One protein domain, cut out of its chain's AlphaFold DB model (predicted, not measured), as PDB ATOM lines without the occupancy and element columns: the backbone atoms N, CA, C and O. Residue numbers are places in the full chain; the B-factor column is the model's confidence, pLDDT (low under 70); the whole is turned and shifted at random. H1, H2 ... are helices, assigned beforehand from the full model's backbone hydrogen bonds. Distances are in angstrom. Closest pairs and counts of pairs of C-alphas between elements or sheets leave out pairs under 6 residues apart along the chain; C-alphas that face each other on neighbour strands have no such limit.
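This is residues 94 to 191 of the 191 residues of the protein "Prop effector" of Diaphorobacter aerolatus (UniProt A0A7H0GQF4). One long helix, H3, makes the length of the model, and two shorter helices cross it on the same side at separate places, H1 in its first half and H5 in its second, with a gap between them. The short H2 lies near H1 and H3, and the short H4 sits by the last residues of H3 and packs on H5. The printed part has 98 residues with five named helices, H1 to H5 in chain order, and no named strand; the class is all helix. It is loose, with a radius of gyration of the C-alphas of 16.7 A, and flat, spanning 51 by 36 by 16 A.

H1, residues 98 to 113, begins at C-alpha 98 (-42.546, 55.209, -21.095) and is 22.3 A long. H2 is residues 117 to 124, 10.7 A. H3, residues 129 to 159, runs 44.3 A from C-alpha 129 (-28.245, 64.419, -17.925). H4 is residues 164 to 170, 9.9 A. H5, residues 175 to 189, is 20.8 A long and ends at C-alpha 189 (-24.917, 38.654, 0.258).

H3 is the hub. With residues 134 to 142 alone it touches H1, the same way at a steep tilt of 59 degrees; the closest C-alphas, Arg 103 and Ala 138, are 5.2 A apart. H2 is close to H3 but not clearly touching, its closest C-alphas being Arg 117 and Leu 139 at 7.3 A. With residues 146 to 153 alone H3 touches H5, only just about perpendicular at 70.2 degrees, closest at C-alphas Glu 150 and Ala 185, 5.2 A. H3 and H4 only just touch, with 3 pairs of C-alphas within 8 A, closest at Phe 156 and Phe 167, 6.7 A. H4 touches residues 175 to 179 of H5 alone, closest at C-alphas Ala 168 and Ala 175, 5.1 A. H1 and H5 are apart. In H1, H2, H3, H4 and H5 every O i to N i+4 pair is within hydrogen-bond range.

The C-alphas farthest apart, Arg 127 and Ala 162, are 51.7 A from each other. The printed part has no cut, and the four links between helices are tight. Mean pLDDT of the printed part is 94.5; residue 191, the chain's last, is under 70.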
ATOM      1  N   ASP A  94     -51.591  55.440 -25.747       91.12
ATOM      2  CA  ASP A  94     -52.479  56.132 -24.806       91.12
ATOM      3  C   ASP A  94     -52.386  55.516 -23.401       91.12
ATOM      4  O   ASP A  94     -52.476  54.298 -23.229       91.12
ATOM      5  N   GLY A  95     -52.140  56.370 -22.402       89.25
ATOM      6  CA  GLY A  95     -51.940  55.969 -21.006       89.25
ATOM      7  C   GLY A  95     -50.614  55.253 -20.706       89.25
ATOM      8  O   GLY A  95     -50.424  54.771 -19.591       89.25
ATOM      9  N   GLU A  96     -49.687  55.148 -21.665       93.56
ATOM     10  CA  GLU A  96     -48.393  54.495 -21.457       93.56
ATOM     11  C   GLU A  96     -47.348  55.448 -20.858       93.56
ATOM     12  O   GLU A  96     -46.860  56.355 -21.529       93.56
ATOM     13  N   ASP A  97     -46.906  55.160 -19.631       95.06
ATOM     14  CA  ASP A  97     -45.731  55.801 -19.035       95.06
ATOM     15  C   ASP A  97     -44.436  55.121 -19.521       95.06
ATOM     16  O   ASP A  97     -43.999  54.079 -19.014       95.06
ATOM     17  N   LEU A  98     -43.822  55.693 -20.561       94.69
ATOM     18  CA  LEU A  98     -42.546  55.209 -21.095       94.69
ATOM     19  C   LEU A  98     -41.375  55.441 -20.139       94.69
ATOM     20  O   LEU A  98     -40.436  54.645 -20.157       94.69
ATOM     21  N   THR A  99     -41.434  56.475 -19.302       95.38
ATOM     22  CA  THR A  99     -40.378  56.801 -18.342       95.38
ATOM     23  C   THR A  99     -40.313  55.738 -17.255       95.38
ATOM     24  O   THR A  99     -39.255  55.157 -17.016       95.38
ATOM     25  N   GLN A 100     -41.458  55.385 -16.661       95.81
ATOM     26  CA  GLN A 100     -41.538  54.305 -15.679       95.81
ATOM     27  C   GLN A 100     -41.096  52.964 -16.281       95.81
ATOM     28  O   GLN A 100     -40.334  52.222 -15.656       95.81
ATOM     29  N   LYS A 101     -41.524  52.657 -17.513       96.69
ATOM     30  CA  LYS A 101     -41.102  51.437 -18.219       96.69
ATOM     31  C   LYS A 101     -39.601  51.413 -18.495       96.69
ATOM     32  O   LYS A 101     -38.992  50.353 -18.356       96.69
ATOM     33  N   LEU A 102     -39.007  52.546 -18.870       97.31
ATOM     34  CA  LEU A 102     -37.568  52.658 -19.082       97.31
ATOM     35  C   LEU A 102     -36.808  52.427 -17.775       97.31
ATOM     36  O   LEU A 102     -35.936  51.561 -17.755       97.31
ATOM     37  N   ARG A 103     -37.182  53.099 -16.678       97.69
ATOM     38  CA  ARG A 103     -36.554  52.885 -15.361       97.69
ATOM     39  C   ARG A 103     -36.610  51.420 -14.947       97.69
ATOM     40  O   ARG A 103     -35.576  50.828 -14.661       97.69
ATOM     41  N   ARG A 104     -37.779  50.780 -15.059       97.38
ATOM     42  CA  ARG A 104     -37.916  49.354 -14.730       97.38
ATOM     43  C   ARG A 104     -37.008  48.462 -15.579       97.38
ATOM     44  O   ARG A 104     -36.484  47.462 -15.098       97.38
ATOM     45  N   ARG A 105     -36.823  48.800 -16.856       98.06
ATOM     46  CA  ARG A 105     -35.898  48.083 -17.745       98.06
ATOM     47  C   ARG A 105     -34.433  48.344 -17.389       98.06
ATOM     48  O   ARG A 105     -33.640  47.419 -17.532       98.06
ATOM     49  N   MET A 106     -34.083  49.544 -16.920       98.31
ATOM     50  CA  MET A 106     -32.743  49.861 -16.416       98.31
ATOM     51  C   MET A 106     -32.420  49.056 -15.155       98.31
ATOM     52  O   MET A 106     -31.334  48.495 -15.083       98.31
ATOM     53  N   GLU A 107     -33.370  48.915 -14.220       97.88
ATOM     54  CA  GLU A 107     -33.205  48.053 -13.036       97.88
ATOM     55  C   GLU A 107     -32.860  46.614 -13.438       97.88
ATOM     56  O   GLU A 107     -31.886  46.049 -12.953       97.88
ATOM     57  N   ILE A 108     -33.632  46.038 -14.369       97.06
ATOM     58  CA  ILE A 108     -33.418  44.665 -14.848       97.06
ATOM     59  C   ILE A 108     -32.050  44.524 -15.527       97.06
ATOM     60  O   ILE A 108     -31.363  43.528 -15.315       97.06
ATOM     61  N   ALA A 109     -31.655  45.496 -16.354       97.75
ATOM     62  CA  ALA A 109     -30.360  45.469 -17.033       97.75
ATOM     63  C   ALA A 109     -29.191  45.570 -16.039       97.75
ATOM     64  O   ALA A 109     -28.204  44.851 -16.188       97.75
ATOM     65  N   PHE A 110     -29.326  46.408 -15.007       97.56
ATOM     66  CA  PHE A 110     -28.353  46.518 -13.927       97.56
ATOM     67  C   PHE A 110     -28.233  45.207 -13.143       97.56
ATOM     68  O   PHE A 110     -27.138  44.665 -13.038       97.56
ATOM     69  N   GLU A 111     -29.346  44.638 -12.672       94.62
ATOM     70  CA  GLU A 111     -29.335  43.366 -11.934       94.62
ATOM     71  C   GLU A 111     -28.745  42.221 -12.770       94.62
ATOM     72  O   GLU A 111     -27.955  41.425 -12.265       94.62
ATOM     73  N   ALA A 112     -29.074  42.154 -14.064       95.00
ATOM     74  CA  ALA A 112     -28.537  41.144 -14.976       95.00
ATOM     75  C   ALA A 112     -27.033  41.306 -15.250       95.00
ATOM     76  O   ALA A 112     -26.382  40.332 -15.622       95.00
ATOM     77  N   SER A 113     -26.480  42.512 -15.075       95.69
ATOM     78  CA  SER A 113     -25.045  42.752 -15.252       95.69
ATOM     79  C   SER A 113     -24.194  42.107 -14.158       95.69
ATOM     80  O   SER A 113     -23.026  41.813 -14.399       95.69
ATOM     81  N   GLY A 114     -24.760  41.901 -12.962       93.25
ATOM     82  CA  GLY A 114     -24.032  41.413 -11.787       93.25
ATOM     83  C   GLY A 114     -22.947  42.366 -11.267       93.25
ATOM     84  O   GLY A 114     -22.153  41.967 -10.423       93.25
ATOM     85  N   LEU A 115     -22.879  43.603 -11.770       95.19
ATOM     86  CA  LEU A 115     -21.886  44.595 -11.360       95.19
ATOM     87  C   LEU A 115     -22.311  45.333 -10.085       95.19
ATOM     88  O   LEU A 115     -23.502  45.476  -9.798       95.19
ATOM     89  N   SER A 116     -21.331  45.882  -9.358       94.50
ATOM     90  CA  SER A 116     -21.622  46.879  -8.326       94.50
ATOM     91  C   SER A 116     -22.208  48.145  -8.957       94.50
ATOM     92  O   SER A 116     -22.042  48.409 -10.154       94.50
ATOM     93  N   ARG A 117     -22.878  48.962  -8.140       95.06
ATOM     94  CA  ARG A 117     -23.449  50.238  -8.589       95.06
ATOM     95  C   ARG A 117     -22.381  51.129  -9.219       95.06
ATOM     96  O   ARG A 117     -22.614  51.698 -10.281       95.06
ATOM     97  N   GLU A 118     -21.230  51.245  -8.571       96.19
ATOM     98  CA  GLU A 118     -20.121  52.101  -8.989       96.19
ATOM     99  C   GLU A 118     -19.559  51.629 -10.333       96.19
ATOM    100  O   GLU A 118     -19.521  52.410 -11.282       96.19
ATOM    101  N   ALA A 119     -19.241  50.335 -10.450       97.62
ATOM    102  CA  ALA A 119     -18.705  49.750 -11.677       97.62
ATOM    103  C   ALA A 119     -19.691  49.865 -12.851       97.62
ATOM    104  O   ALA A 119     -19.297  50.159 -13.977       97.62
ATOM    105  N   TYR A 120     -20.989  49.672 -12.601       98.06
ATOM    106  CA  TYR A 120     -21.999  49.843 -13.642       98.06
ATOM    107  C   TYR A 120     -22.097  51.303 -14.105       98.06
ATOM    108  O   TYR A 120     -22.133  51.564 -15.307       98.06
ATOM    109  N   LEU A 121     -22.105  52.265 -13.175       97.38
ATOM    110  CA  LEU A 121     -22.175  53.691 -13.502       97.38
ATOM    111  C   LEU A 121     -20.964  54.173 -14.309       97.38
ATOM    112  O   LEU A 121     -21.150  54.980 -15.220       97.38
ATOM    113  N   GLU A 122     -19.761  53.671 -14.018       97.31
ATOM    114  CA  GLU A 122     -18.548  53.978 -14.792       97.31
ATOM    115  C   GLU A 122     -18.662  53.557 -16.262       97.31
ATOM    116  O   GLU A 122     -18.178  54.266 -17.142       97.31
ATOM    117  N   LEU A 123     -19.333  52.434 -16.539       97.38
ATOM    118  CA  LEU A 123     -19.499  51.920 -17.899       97.38
ATOM    119  C   LEU A 123     -20.566  52.668 -18.703       97.38
ATOM    120  O   LEU A 123     -20.406  52.856 -19.908       97.38
ATOM    121  N   VAL A 124     -21.684  53.041 -18.071       96.75
ATOM    122  CA  VAL A 124     -22.896  53.435 -18.811       96.75
ATOM    123  C   VAL A 124     -23.193  54.933 -18.811       96.75
ATOM    124  O   VAL A 124     -23.978  55.394 -19.649       96.75
ATOM    125  N   ARG A 125     -22.617  55.705 -17.877       93.94
ATOM    126  CA  ARG A 125     -22.876  57.149 -17.789       93.94
ATOM    127  C   ARG A 125     -22.411  57.862 -19.052       93.94
ATOM    128  O   ARG A 125     -21.314  57.647 -19.559       93.94
ATOM    129  N   GLY A 126     -23.267  58.752 -19.540       92.94
ATOM    130  CA  GLY A 126     -23.023  59.529 -20.750       92.94
ATOM    131  C   GLY A 126     -23.182  61.027 -20.528       92.94
ATOM    132  O   GLY A 126     -23.223  61.513 -19.401       92.94
ATOM    133  N   ARG A 127     -23.299  61.764 -21.635       93.75
ATOM    134  CA  ARG A 127     -23.481  63.229 -21.644       93.75
ATOM    135  C   ARG A 127     -24.931  63.685 -21.459       93.75
ATOM    136  O   ARG A 127     -25.170  64.882 -21.388       93.75
ATOM    137  N   ASP A 128     -25.889  62.764 -21.493       95.88
ATOM    138  CA  ASP A 128     -27.309  63.096 -21.387       95.88
ATOM    139  C   ASP A 128     -27.758  63.062 -19.923       95.88
ATOM    140  O   ASP A 128     -27.986  61.992 -19.352       95.88
ATOM    141  N   ASP A 129     -27.887  64.247 -19.332       96.62
ATOM    142  CA  ASP A 129     -28.245  64.419 -17.925       96.62
ATOM    143  C   ASP A 129     -29.633  63.859 -17.594       96.62
ATOM    144  O   ASP A 129     -29.823  63.306 -16.511       96.62
ATOM    145  N   ALA A 130     -30.587  63.919 -18.530       95.88
ATOM    146  CA  ALA A 130     -31.925  63.377 -18.312       95.88
ATOM    147  C   ALA A 130     -31.896  61.845 -18.204       95.88
ATOM    148  O   ALA A 130     -32.496  61.266 -17.298       95.88
ATOM    149  N   THR A 131     -31.150  61.179 -19.089       97.00
ATOM    150  CA  THR A 131     -30.940  59.725 -19.013       97.00
ATOM    151  C   THR A 131     -30.167  59.335 -17.752       97.00
ATOM    152  O   THR A 131     -30.523  58.350 -17.102       97.00
ATOM    153  N   ASN A 132     -29.139  60.104 -17.377       97.44
ATOM    154  CA  ASN A 132     -28.362  59.857 -16.161       97.44
ATOM    155  C   ASN A 132     -29.233  59.967 -14.895       97.44
ATOM    156  O   ASN A 132     -29.132  59.108 -14.022       97.44
ATOM    157  N   ALA A 133     -30.127  60.958 -14.816       97.81
ATOM    158  CA  ALA A 133     -31.054  61.113 -13.694       97.81
ATOM    159  C   ALA A 133     -32.023  59.923 -13.574       97.81
ATOM    160  O   ALA A 133     -32.205  59.377 -12.488       97.81
ATOM    161  N   LEU A 134     -32.584  59.455 -14.696       97.88
ATOM    162  CA  LEU A 134     -33.447  58.266 -14.707       97.88
ATOM    163  C   LEU A 134     -32.707  57.001 -14.266       97.88
ATOM    164  O   LEU A 134     -33.288  56.150 -13.588       97.88
ATOM    165  N   LEU A 135     -31.436  56.871 -14.649       98.25
ATOM    166  CA  LEU A 135     -30.592  55.778 -14.189       98.25
ATOM    167  C   LEU A 135     -30.346  55.870 -12.679       98.25
ATOM    168  O   LEU A 135     -30.481  54.863 -11.991       98.25
ATOM    169  N   ASP A 136     -30.034  57.054 -12.150       98.06
ATOM    170  CA  ASP A 136     -29.824  57.245 -10.712       98.06
ATOM    171  C   ASP A 136     -31.064  56.886  -9.890       98.06
ATOM    172  O   ASP A 136     -30.944  56.197  -8.874       98.06
ATOM    173  N   GLU A 137     -32.251  57.280 -10.355       98.12
ATOM    174  CA  GLU A 137     -33.527  56.885  -9.753       98.12
ATOM    175  C   GLU A 137     -33.728  55.365  -9.790       98.12
ATOM    176  O   GLU A 137     -34.083  54.761  -8.777       98.12
ATOM    177  N   ALA A 138     -33.464  54.724 -10.934       98.00
ATOM    178  CA  ALA A 138     -33.587  53.274 -11.071       98.00
ATOM    179  C   ALA A 138     -32.636  52.530 -10.117       98.00
ATOM    180  O   ALA A 138     -33.041  51.582  -9.445       98.00
ATOM    181  N   LEU A 139     -31.377  52.968 -10.007       97.69
ATOM    182  CA  LEU A 139     -30.403  52.344  -9.107       97.69
ATOM    183  C   LEU A 139     -30.704  52.626  -7.630       97.69
ATOM    184  O   LEU A 139     -30.439  51.769  -6.784       97.69
ATOM    185  N   ALA A 140     -31.281  53.784  -7.301       96.94
ATOM    186  CA  ALA A 140     -31.765  54.068  -5.953       96.94
ATOM    187  C   ALA A 140     -32.907  53.121  -5.550       96.94
ATOM    188  O   ALA A 140     -32.901  52.608  -4.432       96.94
ATOM    189  N   GLU A 141     -33.831  52.819  -6.467       96.31
ATOM    190  CA  GLU A 141     -34.920  51.862  -6.230       96.31
ATOM    191  C   GLU A 141     -34.387  50.435  -6.008       96.31
ATOM    192  O   GLU A 141     -34.816  49.736  -5.084       96.31
ATOM    193  N   VAL A 142     -33.399  50.000  -6.804       95.88
ATOM    194  CA  VAL A 142     -32.730  48.699  -6.602       95.88
ATOM    195  C   VAL A 142     -32.037  48.650  -5.241       95.88
ATOM    196  O   VAL A 142     -32.166  47.655  -4.523       95.88
ATOM    197  N   ALA A 143     -31.339  49.720  -4.854       94.44
ATOM    198  CA  ALA A 143     -30.669  49.807  -3.560       94.44
ATOM    199  C   ALA A 143     -31.670  49.765  -2.393       94.44
ATOM    200  O   ALA A 143     -31.471  49.004  -1.448       94.44
ATOM    201  N   ALA A 144     -32.775  50.513  -2.474       95.19
ATOM    202  CA  ALA A 144     -33.825  50.511  -1.456       95.19
ATOM    203  C   ALA A 144     -34.474  49.125  -1.303       95.19
ATOM    204  O   ALA A 144     -34.663  48.639  -0.185       95.19
ATOM    205  N   ARG A 145     -34.757  48.449  -2.426       94.06
ATOM    206  CA  ARG A 145     -35.267  47.071  -2.435       94.06
ATOM    207  C   ARG A 145     -34.278  46.099  -1.792       94.06
ATOM    208  O   ARG A 145     -34.683  45.292  -0.961       94.06
ATOM    209  N   SER A 146     -33.000  46.208  -2.141       92.00
ATOM    210  CA  SER A 146     -31.942  45.342  -1.610       92.00
ATOM    211  C   SER A 146     -31.750  45.542  -0.104       92.00
ATOM    212  O   SER A 146     -31.689  44.567   0.637       92.00
ATOM    213  N   ALA A 147     -31.761  46.791   0.370       94.38
ATOM    214  CA  ALA A 147     -31.683  47.111   1.794       94.38
ATOM    215  C   ALA A 147     -32.891  46.572   2.578       94.38
ATOM    216  O   ALA A 147     -32.733  46.053   3.683       94.38
ATOM    217  N   LYS A 148     -34.101  46.649   2.004       94.94
ATOM    218  CA  LYS A 148     -35.309  46.067   2.606       94.94
ATOM    219  C   LYS A 148     -35.211  44.545   2.715       94.94
ATOM    220  O   LYS A 148     -35.550  43.989   3.759       94.94
ATOM    221  N   ASP A 149     -34.764  43.884   1.652       94.50
ATOM    222  CA  ASP A 149     -34.584  42.431   1.625       94.50
ATOM    223  C   ASP A 149     -33.499  42.000   2.640       94.50
ATOM    224  O   ASP A 149     -33.699  41.038   3.383       94.50
ATOM    225  N   GLU A 150     -32.398  42.751   2.767       94.81
ATOM    226  CA  GLU A 150     -31.359  42.496   3.772       94.81
ATOM    227  C   GLU A 150     -31.858  42.707   5.209       94.81
ATOM    228  O   GLU A 150     -31.598  41.879   6.084       94.81
ATOM    229  N   ALA A 151     -32.597  43.787   5.471       96.19
ATOM    230  CA  ALA A 151     -33.179  44.039   6.785       96.19
ATOM    231  C   ALA A 151     -34.137  42.910   7.197       96.19
ATOM    232  O   ALA A 151     -34.105  42.465   8.345       96.19
ATOM    233  N   LEU A 152     -34.936  42.402   6.252       96.06
ATOM    234  CA  LEU A 152     -35.811  41.255   6.481       96.06
ATOM    235  C   LEU A 152     -35.010  39.982   6.777       96.06
ATOM    236  O   LEU A 152     -35.375  39.239   7.684       96.06
ATOM    237  N   LEU A 153     -33.907  39.747   6.057       96.00
ATOM    238  CA  LEU A 153     -33.018  38.616   6.319       96.00
ATOM    239  C   LEU A 153     -32.416  38.676   7.722       96.00
ATOM    240  O   LEU A 153     -32.468  37.683   8.441       96.00
ATOM    241  N   ARG A 154     -31.920  39.840   8.147       95.69
ATOM    242  CA  ARG A 154     -31.401  40.021   9.511       95.69
ATOM    243  C   ARG A 154     -32.496  39.823  10.560       95.69
ATOM    244  O   ARG A 154     -32.253  39.178  11.574       95.69
ATOM    245  N   ALA A 155     -33.702  40.342  10.322       95.94
ATOM    246  CA  ALA A 155     -34.840  40.130  11.217       95.94
ATOM    247  C   ALA A 155     -35.201  38.641  11.327       95.94
ATOM    248  O   ALA A 155     -35.411  38.147  12.431       95.94
ATOM    249  N   PHE A 156     -35.202  37.912  10.208       95.81
ATOM    250  CA  PHE A 156     -35.406  36.465  10.185       95.81
ATOM    251  C   PHE A 156     -34.335  35.730  11.001       95.81
ATOM    252  O   PHE A 156     -34.680  34.953  11.886       95.81
ATOM    253  N   GLU A 157     -33.055  36.035  10.777       94.06
ATOM    254  CA  GLU A 157     -31.918  35.434  11.493       94.06
ATOM    255  C   GLU A 157     -31.973  35.693  13.013       94.06
ATOM    256  O   GLU A 157     -31.650  34.807  13.800       94.06
ATOM    257  N   MET A 158     -32.428  36.877  13.436       95.31
ATOM    258  CA  MET A 158     -32.535  37.247  14.856       95.31
ATOM    259  C   MET A 158     -33.833  36.784  15.529       95.31
ATOM    260  O   MET A 158     -33.889  36.711  16.753       95.31
ATOM    261  N   SER A 159     -34.880  36.485  14.758       93.69
ATOM    262  CA  SER A 159     -36.203  36.133  15.292       93.69
ATOM    263  C   SER A 159     -36.233  34.815  16.069       93.69
ATOM    264  O   SER A 159     -37.151  34.590  16.854       93.69
ATOM    265  N   GLY A 160     -35.273  33.918  15.813       89.00
ATOM    266  CA  GLY A 160     -35.294  32.548  16.328       89.00
ATOM    267  C   GLY A 160     -36.410  31.674  15.737       89.00
ATOM    268  O   GLY A 160     -36.631  30.567  16.225       89.00
ATOM    269  N   ALA A 161     -37.119  32.142  14.703       92.25
ATOM    270  CA  ALA A 161     -38.162  31.369  14.045       92.25
ATOM    271  C   ALA A 161     -37.590  30.090  13.413       92.25
ATOM    272  O   ALA A 161     -36.556  30.111  12.744       92.25
ATOM    273  N   ALA A 162     -38.294  28.969  13.588       90.25
ATOM    274  CA  ALA A 162     -37.836  27.667  13.099       90.25
ATOM    275  C   ALA A 162     -37.788  27.578  11.562       90.25
ATOM    276  O   ALA A 162     -37.000  26.817  11.004       90.25
ATOM    277  N   ASN A 163     -38.652  28.326  10.871       94.69
ATOM    278  CA  ASN A 163     -38.743  28.364   9.416       94.69
ATOM    279  C   ASN A 163     -39.423  29.662   8.939       94.69
ATOM    280  O   ASN A 163     -39.849  30.497   9.739       94.69
ATOM    281  N   VAL A 164     -39.496  29.831   7.615       95.31
ATOM    282  CA  VAL A 164     -40.055  31.031   6.974       95.31
ATOM    283  C   VAL A 164     -41.546  31.204   7.265       95.31
ATOM    284  O   VAL A 164     -41.972  32.338   7.464       95.31
ATOM    285  N   ASP A 165     -42.322  30.120   7.321       96.44
ATOM    286  CA  ASP A 165     -43.760  30.182   7.613       96.44
ATOM    287  C   ASP A 165     -44.006  30.701   9.034       96.44
ATOM    288  O   ASP A 165     -44.723  31.680   9.213       96.44
ATOM    289  N   ALA A 166     -43.306  30.147  10.029       95.88
ATOM    290  CA  ALA A 166     -43.395  30.590  11.419       95.88
ATOM    291  C   ALA A 166     -42.989  32.063  11.591       95.88
ATOM    292  O   ALA A 166     -43.617  32.806  12.344       95.88
ATOM    293  N   PHE A 167     -41.949  32.506  10.877       97.31
ATOM    294  CA  PHE A 167     -41.560  33.914  10.869       97.31
ATOM    295  C   PHE A 167     -42.628  34.801  10.222       97.31
ATOM    296  O   PHE A 167     -42.948  35.863  10.751       97.31
ATOM    297  N   ALA A 168     -43.178  34.381   9.083       96.75
ATOM    298  CA  ALA A 168     -44.201  35.141   8.379       96.75
ATOM    299  C   ALA A 168     -45.471  35.283   9.230       96.75
ATOM    300  O   ALA A 168     -45.979  36.395   9.360       96.75
ATOM    301  N   ASP A 169     -45.908  34.204   9.884       96.31
ATOM    302  CA  ASP A 169     -47.049  34.209  10.801       96.31
ATOM    303  C   ASP A 169     -46.823  35.169  11.978       96.31
ATOM    304  O   ASP A 169     -47.711  35.954  12.313       96.31
ATOM    305  N   MET A 170     -45.614  35.186  12.557       93.12
ATOM    306  CA  MET A 170     -45.270  36.051  13.692       93.12
ATOM    307  C   MET A 170     -45.421  37.549  13.384       93.12
ATOM    308  O   MET A 170     -45.750  38.332  14.275       93.12
ATOM    309  N   TYR A 171     -45.207  37.947  12.129       92.62
ATOM    310  CA  TYR A 171     -45.288  39.341  11.682       92.62
ATOM    311  C   TYR A 171     -46.491  39.629  10.768       92.62
ATOM    312  O   TYR A 171     -46.568  40.714  10.189       92.62
ATOM    313  N   GLY A 172     -47.430  38.685  10.616       94.38
ATOM    314  CA  GLY A 172     -48.603  38.842   9.746       94.38
ATOM    315  C   GLY A 172     -48.253  39.034   8.264       94.38
ATOM    316  O   GLY A 172     -48.960  39.727   7.532       94.38
ATOM    317  N   MET A 173     -47.131  38.466   7.824       95.56
ATOM    318  CA  MET A 173     -46.630  38.549   6.455       95.56
ATOM    319  C   MET A 173     -47.055  37.329   5.631       95.56
ATOM    320  O   MET A 173     -47.384  36.270   6.155       95.56
ATOM    321  N   GLN A 174     -46.994  37.443   4.304       96.56
ATOM    322  CA  GLN A 174     -47.222  36.299   3.420       96.56
ATOM    323  C   GLN A 174     -45.935  35.476   3.266       96.56
ATOM    324  O   GLN A 174     -44.956  35.964   2.696       96.56
ATOM    325  N   ALA A 175     -45.952  34.207   3.686       95.06
ATOM    326  CA  ALA A 175     -44.772  33.334   3.686       95.06
ATOM    327  C   ALA A 175     -44.072  33.231   2.320       95.06
ATOM    328  O   ALA A 175     -42.849  33.333   2.234       95.06
ATOM    329  N   ARG A 176     -44.839  33.135   1.222       95.81
ATOM    330  CA  ARG A 176     -44.279  33.106  -0.143       95.81
ATOM    331  C   ARG A 176     -43.490  34.375  -0.475       95.81
ATOM    332  O   ARG A 176     -42.439  34.289  -1.104       95.81
ATOM    333  N   GLN A 177     -43.994  35.542  -0.076       94.31
ATOM    334  CA  GLN A 177     -43.322  36.815  -0.320       94.31
ATOM    335  C   GLN A 177     -42.038  36.911   0.506       94.31
ATOM    336  O   GLN A 177     -40.993  37.256  -0.040       94.31
ATOM    337  N   VAL A 178     -42.104  36.546   1.790       96.19
ATOM    338  CA  VAL A 178     -40.932  36.506   2.675       96.19
ATOM    339  C   VAL A 178     -39.866  35.574   2.101       96.19
ATOM    340  O   VAL A 178     -38.720  35.988   1.960       96.19
ATOM    341  N   ALA A 179     -40.234  34.356   1.693       95.75
ATOM    342  CA  ALA A 179     -39.304  33.389   1.113       95.75
ATOM    343  C   ALA A 179     -38.536  33.969  -0.084       95.75
ATOM    344  O   ALA A 179     -37.311  33.877  -0.131       95.75
ATOM    345  N   GLN A 180     -39.238  34.637  -1.007       94.31
ATOM    346  CA  GLN A 180     -38.617  35.282  -2.167       94.31
ATOM    347  C   GLN A 180     -37.661  36.414  -1.769       94.31
ATOM    348  O   GLN A 180     -36.572  36.521  -2.328       94.31
ATOM    349  N   GLN A 181     -38.047  37.261  -0.809       94.75
ATOM    350  CA  GLN A 181     -37.187  38.345  -0.321       94.75
ATOM    351  C   GLN A 181     -35.924  37.804   0.361       94.75
ATOM    352  O   GLN A 181     -34.827  38.291   0.093       94.75
ATOM    353  N   LEU A 182     -36.059  36.758   1.182       95.31
ATOM    354  CA  LEU A 182     -34.933  36.102   1.848       95.31
ATOM    355  C   LEU A 182     -33.987  35.427   0.848       95.31
ATOM    356  O   LEU A 182     -32.770  35.532   0.992       95.31
ATOM    357  N   GLU A 183     -34.518  34.750  -0.172       93.88
ATOM    358  CA  GLU A 183     -33.710  34.135  -1.230       93.88
ATOM    359  C   GLU A 183     -32.903  35.191  -1.998       93.88
ATOM    360  O   GLU A 183     -31.693  35.033  -2.179       93.88
ATOM    361  N   ARG A 184     -33.540  36.309  -2.378       90.75
ATOM    362  CA  ARG A 184     -32.848  37.432  -3.026       90.75
ATOM    363  C   ARG A 184     -31.759  38.027  -2.136       90.75
ATOM    364  O   ARG A 184     -30.638  38.192  -2.607       90.75
ATOM    365  N   ALA A 185     -32.057  38.293  -0.864       93.00
ATOM    366  CA  ALA A 185     -31.082  38.828   0.087       93.00
ATOM    367  C   ALA A 185     -29.860  37.909   0.241       93.00
ATOM    368  O   ALA A 185     -28.724  38.375   0.229       93.00
ATOM    369  N   ARG A 186     -30.078  36.591   0.335       93.06
ATOM    370  CA  ARG A 186     -28.994  35.599   0.429       93.06
ATOM    371  C   ARG A 186     -28.139  35.561  -0.830       93.06
ATOM    372  O   ARG A 186     -26.918  35.511  -0.716       93.06
ATOM    373  N   ARG A 187     -28.761  35.614  -2.015       87.19
ATOM    374  CA  ARG A 187     -28.032  35.683  -3.290       87.19
ATOM    375  C   ARG A 187     -27.159  36.936  -3.357       87.19
ATOM    376  O   ARG A 187     -26.010  36.822  -3.751       87.19
ATOM    377  N   LEU A 188     -27.687  38.094  -2.957       82.31
ATOM    378  CA  LEU A 188     -26.943  39.358  -2.963       82.31
ATOM    379  C   LEU A 188     -25.805  39.388  -1.934       82.31
ATOM    380  O   LEU A 188     -24.766  39.963  -2.209       82.31
ATOM    381  N   ARG A 189     -25.972  38.752  -0.767       82.38
ATOM    382  CA  ARG A 189     -24.917  38.654   0.258       82.38
ATOM    383  C   ARG A 189     -23.752  37.745  -0.167       82.38
ATOM    384  O   ARG A 189     -22.661  37.878   0.375       82.38
ATOM    385  N   GLY A 190     -24.002  36.788  -1.062       73.06
ATOM    386  CA  GLY A 190     -23.005  35.833  -1.557       73.06
ATOM    387  C   GLY A 190     -22.398  36.168  -2.925       73.06
ATOM    388  O   GLY A 190     -21.589  35.376  -3.405       73.06
ATOM    389  N   ALA A 191     -22.823  37.268  -3.552       59.25
ATOM    390  CA  ALA A 191     -22.295  37.793  -4.814       59.25
ATOM    391  C   ALA A 191     -21.243  38.875  -4.542       59.25
ATOM    392  O   ALA A 191     -20.275  38.941  -5.330       59.25
TER     393      ALA A 191